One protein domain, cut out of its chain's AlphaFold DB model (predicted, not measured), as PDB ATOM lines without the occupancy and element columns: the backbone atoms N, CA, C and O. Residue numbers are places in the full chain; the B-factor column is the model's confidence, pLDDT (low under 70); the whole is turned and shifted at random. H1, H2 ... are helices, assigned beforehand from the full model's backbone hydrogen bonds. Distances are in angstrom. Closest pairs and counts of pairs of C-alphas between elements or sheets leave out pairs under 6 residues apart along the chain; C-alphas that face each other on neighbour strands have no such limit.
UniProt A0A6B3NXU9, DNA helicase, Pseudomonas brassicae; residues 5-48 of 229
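What this domain is: This is residues 5 to 48 of the 229 residues of the protein "DNA helicase" of Pseudomonas brassicae (UniProt A0A6B3NXU9). Little regular structure is present: one small helix, H1, lies along a rod of mostly unnamed chain. Beyond H1 the chain sticks out at one end with residues 18 to 23, folds back past H1 to the other end, and returns to place a short helix, H2, on the start of H1. The printed part has 44 residues with two named helices, H1 then H2, and no named strand; the class is all helix, with 13 residues in named elements. It is only just loose, close to compact, with a radius of gyration of the C-alphas of 11.3 A, and spans 35 by 17 by 14 A.

Where its parts are: H1, residues 9 to 17, begins at C-alpha 9 (-6.594, -4.037, 96.386) and measures 12.0 A. H2, residues 44 to 47, measures 5.3 A and ends at C-alpha 47 (-1.335, -4.397, 94.616).

How they stand to each other: H1 and H2 touch; their closest C-alphas, of Glu 9 and Cys 47, are 5.6 A apart. In H1 every O i to N i+4 pair is within hydrogen-bond range; H2 is too short for such a pair.

The domain as a whole: The C-alphas farthest apart, of Glu 22 and Asn 39, are 35.0 A apart. The 26-residue link is long. The printed part has no cut. Residues 24, 40 and 41 have pLDDT under 70.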
ATOM      1  N   GLN A   5      -6.633   5.481  95.002       86.38
ATOM      2  CA  GLN A   5      -6.947   5.364  96.428       86.38
ATOM      3  C   GLN A   5      -8.416   5.009  96.728       86.38
ATOM      4  O   GLN A   5      -8.718   4.558  97.836       86.38
ATOM      5  N   ASP A   6      -9.330   5.196  95.772       86.50
ATOM      6  CA  ASP A   6     -10.741   4.830  95.941       86.50
ATOM      7  C   ASP A   6     -11.021   3.360  95.615       86.50
ATOM      8  O   ASP A   6     -12.042   2.827  96.057       86.50
ATOM      9  N   PHE A   7     -10.097   2.669  94.943       87.69
ATOM     10  CA  PHE A   7     -10.232   1.259  94.575       87.69
ATOM     11  C   PHE A   7      -9.697   0.321  95.656       87.69
ATOM     12  O   PHE A   7      -8.807   0.673  96.434       87.69
ATOM     13  N   THR A   8     -10.289  -0.864  95.782       87.56
ATOM     14  CA  THR A   8      -9.773  -1.918  96.665       87.56
ATOM     15  C   THR A   8      -8.549  -2.585  96.047       87.56
ATOM     16  O   THR A   8      -8.364  -2.550  94.831       87.56
ATOM     17  N   GLU A   9      -7.742  -3.256  96.867       87.12
ATOM     18  CA  GLU A   9      -6.594  -4.037  96.386       87.12
ATOM     19  C   GLU A   9      -7.020  -5.065  95.331       87.12
ATOM     20  O   GLU A   9      -6.373  -5.194  94.294       87.12
ATOM     21  N   GLN A  10      -8.166  -5.734  95.532       87.62
ATOM     22  CA  GLN A  10      -8.704  -6.686  94.554       87.62
ATOM     23  C   GLN A  10      -9.116  -6.000  93.250       87.62
ATOM     24  O   GLN A  10      -8.874  -6.541  92.175       87.62
ATOM     25  N   GLN A  11      -9.730  -4.816  93.321       89.69
ATOM     26  CA  GLN A  11     -10.098  -4.055  92.126       89.69
ATOM     27  C   GLN A  11      -8.856  -3.623  91.349       89.69
ATOM     28  O   GLN A  11      -8.837  -3.749  90.125       89.69
ATOM     29  N   ILE A  12      -7.813  -3.160  92.047       87.88
ATOM     30  CA  ILE A  12      -6.539  -2.804  91.422       87.88
ATOM     31  C   ILE A  12      -5.934  -4.030  90.751       87.88
ATOM     32  O   ILE A  12      -5.702  -3.986  89.550       87.88
ATOM     33  N   TYR A  13      -5.778  -5.136  91.478       85.62
ATOM     34  CA  TYR A  13      -5.234  -6.380  90.938       85.62
ATOM     35  C   TYR A  13      -5.991  -6.877  89.696       85.62
ATOM     36  O   TYR A  13      -5.379  -7.281  88.710       85.62
ATOM     37  N   LEU A  14      -7.326  -6.843  89.713       87.06
ATOM     38  CA  LEU A  14      -8.130  -7.268  88.567       87.06
ATOM     39  C   LEU A  14      -7.931  -6.346  87.360       87.06
ATOM     40  O   LEU A  14      -7.748  -6.840  86.253       87.06
ATOM     41  N   MET A  15      -7.934  -5.025  87.560       86.38
ATOM     42  CA  MET A  15      -7.715  -4.063  86.475       86.38
ATOM     43  C   MET A  15      -6.313  -4.179  85.873       86.38
ATOM     44  O   MET A  15      -6.156  -4.065  84.660       86.38
ATOM     45  N   THR A  16      -5.301  -4.421  86.703       82.38
ATOM     46  CA  THR A  16      -3.911  -4.563  86.258       82.38
ATOM     47  C   THR A  16      -3.675  -5.899  85.562       82.38
ATOM     48  O   THR A  16      -2.951  -5.939  84.573       82.38
ATOM     49  N   SER A  17      -4.352  -6.966  85.993       80.31
ATOM     50  CA  SER A  17      -4.292  -8.292  85.354       80.31
ATOM     51  C   SER A  17      -4.903  -8.328  83.947       80.31
ATOM     52  O   SER A  17      -4.648  -9.268  83.200       80.31
ATOM     53  N   LEU A  18      -5.722  -7.335  83.582       82.69
ATOM     54  CA  LEU A  18      -6.260  -7.192  82.225       82.69
ATOM     55  C   LEU A  18      -5.265  -6.542  81.255       82.69
ATOM     56  O   LEU A  18      -5.502  -6.568  80.048       82.69
ATOM     57  N   ALA A  19      -4.188  -5.933  81.757       80.00
ATOM     58  CA  ALA A  19      -3.156  -5.375  80.900       80.00
ATOM     59  C   ALA A  19      -2.370  -6.507  80.229       80.00
ATOM     60  O   ALA A  19      -2.023  -7.504  80.862       80.00
ATOM     61  N   ASP A  20      -2.082  -6.340  78.940       75.94
ATOM     62  CA  ASP A  20      -1.302  -7.315  78.188       75.94
ATOM     63  C   ASP A  20       0.127  -7.419  78.773       75.94
ATOM     64  O   ASP A  20       0.821  -6.393  78.867       75.94
ATOM     65  N   PRO A  21       0.578  -8.628  79.169       70.19
ATOM     66  CA  PRO A  21       1.901  -8.842  79.746       70.19
ATOM     67  C   PRO A  21       3.051  -8.363  78.855       70.19
ATOM     68  O   PRO A  21       4.083  -7.953  79.389       70.19
ATOM     69  N   GLU A  22       2.880  -8.385  77.527       70.44
ATOM     70  CA  GLU A  22       3.891  -7.934  76.561       70.44
ATOM     71  C   GLU A  22       4.203  -6.437  76.720       70.44
ATOM     72  O   GLU A  22       5.351  -6.022  76.560       70.44
ATOM     73  N   TYR A  23       3.203  -5.633  77.093       72.06
ATOM     74  CA  TYR A  23       3.330  -4.178  77.177       72.06
ATOM     75  C   TYR A  23       3.472  -3.675  78.613       72.06
ATOM     76  O   TYR A  23       4.123  -2.651  78.807       72.06
ATOM     77  N   SER A  24       2.878  -4.360  79.604       64.00
ATOM     78  CA  SER A  24       2.996  -4.097  81.058       64.00
ATOM     79  C   SER A  24       3.042  -2.606  81.463       64.00
ATOM     80  O   SER A  24       3.688  -2.220  82.437       64.00
ATOM     81  N   ALA A  25       2.348  -1.741  80.718       75.31
ATOM     82  CA  ALA A  25       2.429  -0.291  80.849       75.31
ATOM     83  C   ALA A  25       1.238   0.217  81.662       75.31
ATOM     84  O   ALA A  25       0.273   0.765  81.129       75.31
ATOM     85  N   ILE A  26       1.284  -0.005  82.974       80.19
ATOM     86  CA  ILE A  26       0.255   0.489  83.885       80.19
ATOM     87  C   ILE A  26       0.755   1.767  84.547       80.19
ATOM     88  O   ILE A  26       1.735   1.765  85.284       80.19
ATOM     89  N   THR A  27       0.028   2.861  84.340       86.25
ATOM     90  CA  THR A  27       0.209   4.092  85.113       86.25
ATOM     91  C   THR A  27      -0.912   4.214  86.130       86.25
ATOM     92  O   THR A  27      -2.095   4.182  85.771       86.25
ATOM     93  N   VAL A  28      -0.546   4.373  87.400       87.00
ATOM     94  CA  VAL A  28      -1.482   4.677  88.485       87.00
ATOM     95  C   VAL A  28      -1.266   6.093  88.989       87.00
ATOM     96  O   VAL A  28      -0.134   6.541  89.147       87.00
ATOM     97  N   VAL A  29      -2.366   6.795  89.227       89.56
ATOM     98  CA  VAL A  29      -2.387   8.168  89.725       89.56
ATOM     99  C   VAL A  29      -3.402   8.238  90.858       89.56
ATOM    100  O   VAL A  29      -4.457   7.606  90.801       89.56
ATOM    101  N   GLY A  30      -3.061   8.968  91.914       87.75
ATOM    102  CA  GLY A  30      -3.952   9.194  93.041       87.75
ATOM    103  C   GLY A  30      -3.263   9.887  94.207       87.75
ATOM    104  O   GLY A  30      -2.043  10.042  94.235       87.75
ATOM    105  N   ASP A  31      -4.065  10.296  95.185       86.56
ATOM    106  CA  ASP A  31      -3.603  10.946  96.409       86.56
ATOM    107  C   ASP A  31      -4.269  10.277  97.612       86.56
ATOM    108  O   ASP A  31      -5.481  10.377  97.800       86.56
ATOM    109  N   ARG A  32      -3.486   9.585  98.448       82.12
ATOM    110  CA  ARG A  32      -4.011   8.844  99.609       82.12
ATOM    111  C   ARG A  32      -4.751   9.747 100.596       82.12
ATOM    112  O   ARG A  32      -5.735   9.319 101.188       82.12
ATOM    113  N   SER A  33      -4.331  11.006 100.712       83.31
ATOM    114  CA  SER A  33      -5.006  12.014 101.540       83.31
ATOM    115  C   SER A  33      -6.384  12.414 100.996       83.31
ATOM    116  O   SER A  33      -7.114  13.149 101.650       83.31
ATOM    117  N   GLN A  34      -6.763  11.939  99.805       86.88
ATOM    118  CA  GLN A  34      -8.070  12.161  99.181       86.88
ATOM    119  C   GLN A  34      -8.934  10.890  99.142       86.88
ATOM    120  O   GLN A  34      -9.871  10.809  98.348       86.88
ATOM    121  N   GLN A  35      -8.631   9.878  99.962       87.50
ATOM    122  CA  GLN A  35      -9.487   8.699 100.123       87.50
ATOM    123  C   GLN A  35     -10.694   9.046 101.008       87.50
ATOM    124  O   GLN A  35     -10.519   9.452 102.158       87.50
ATOM    125  N   LEU A  36     -11.913   8.891 100.478       85.94
ATOM    126  CA  LEU A  36     -13.141   9.387 101.130       85.94
ATOM    127  C   LEU A  36     -14.055   8.309 101.723       85.94
ATOM    128  O   LEU A  36     -14.939   8.636 102.523       85.94
ATOM    129  N   LEU A  37     -13.882   7.055 101.293       80.19
ATOM    130  CA  LEU A  37     -14.838   5.969 101.535       80.19
ATOM    131  C   LEU A  37     -14.366   4.947 102.570       80.19
ATOM    132  O   LEU A  37     -15.192   4.295 103.199       80.19
ATOM    133  N   ARG A  38     -13.051   4.771 102.723       77.75
ATOM    134  CA  ARG A  38     -12.456   3.706 103.538       77.75
ATOM    135  C   ARG A  38     -11.322   4.257 104.392       77.75
ATOM    136  O   ARG A  38     -10.655   5.204 103.987       77.75
ATOM    137  N   ASN A  39     -11.130   3.640 105.554       70.12
ATOM    138  CA  ASN A  39     -10.011   3.898 106.466       70.12
ATOM    139  C   ASN A  39      -8.895   2.848 106.332       70.12
ATOM    140  O   ASN A  39      -7.922   2.894 107.083       70.12
ATOM    141  N   ASP A  40      -9.032   1.896 105.405       68.88
ATOM    142  CA  ASP A  40      -8.088   0.791 105.292       68.88
ATOM    143  C   ASP A  40      -6.743   1.281 104.743       68.88
ATOM    144  O   ASP A  40      -6.694   1.889 103.664       68.88
ATOM    145  N   PRO A  41      -5.633   1.016 105.452       69.31
ATOM    146  CA  PRO A  41      -4.311   1.380 104.982       69.31
ATOM    147  C   PRO A  41      -3.931   0.494 103.793       69.31
ATOM    148  O   PRO A  41      -3.366  -0.578 103.962       69.31
ATOM    149  N   MET A  42      -4.210   0.966 102.580       73.88
ATOM    150  CA  MET A  42      -3.792   0.281 101.359       73.88
ATOM    151  C   MET A  42      -2.364   0.664 100.977       73.88
ATOM    152  O   MET A  42      -2.011   1.849 100.887       73.88
ATOM    153  N   ARG A  43      -1.550  -0.352 100.707       78.31
ATOM    154  CA  ARG A  43      -0.215  -0.218 100.131       78.31
ATOM    155  C   ARG A  43      -0.302  -0.490  98.637       78.31
ATOM    156  O   ARG A  43      -0.480  -1.622  98.206       78.31
ATOM    157  N   ILE A  44      -0.239   0.578  97.839       78.62
ATOM    158  CA  ILE A  44      -0.410   0.479  96.379       78.62
ATOM    159  C   ILE A  44       0.670  -0.428  95.777       78.62
ATOM    160  O   ILE A  44       0.382  -1.158  94.842       78.62
ATOM    161  N   ASP A  45       1.881  -0.434  96.338       79.19
ATOM    162  CA  ASP A  45       2.973  -1.330  95.952       79.19
ATOM    163  C   ASP A  45       2.608  -2.815  96.076       79.19
ATOM    164  O   ASP A  45       2.974  -3.608  95.208       79.19
ATOM    165  N   ASP A  46       1.831  -3.179  97.096       80.94
ATOM    166  CA  ASP A  46       1.411  -4.561  97.338       80.94
ATOM    167  C   ASP A  46       0.316  -5.022  96.353       80.94
ATOM    168  O   ASP A  46       0.098  -6.220  96.174       80.94
ATOM    169  N   CYS A  47      -0.322  -4.090  95.633       80.25
ATOM    170  CA  CYS A  47      -1.335  -4.397  94.616       80.25
ATOM    171  C   CYS A  47      -0.744  -4.904  93.285       80.25
ATOM    172  O   CYS A  47      -1.497  -5.290  92.388       80.25
ATOM    173  N   PHE A  48       0.589  -4.917  93.147       78.94
ATOM    174  CA  PHE A  48       1.311  -5.361  91.946       78.94
ATOM    175  C   PHE A  48       2.244  -6.543  92.270       78.94
ATOM    176  O   PHE A  48       3.468  -6.394  92.249       78.94
TER     177      PHE A  48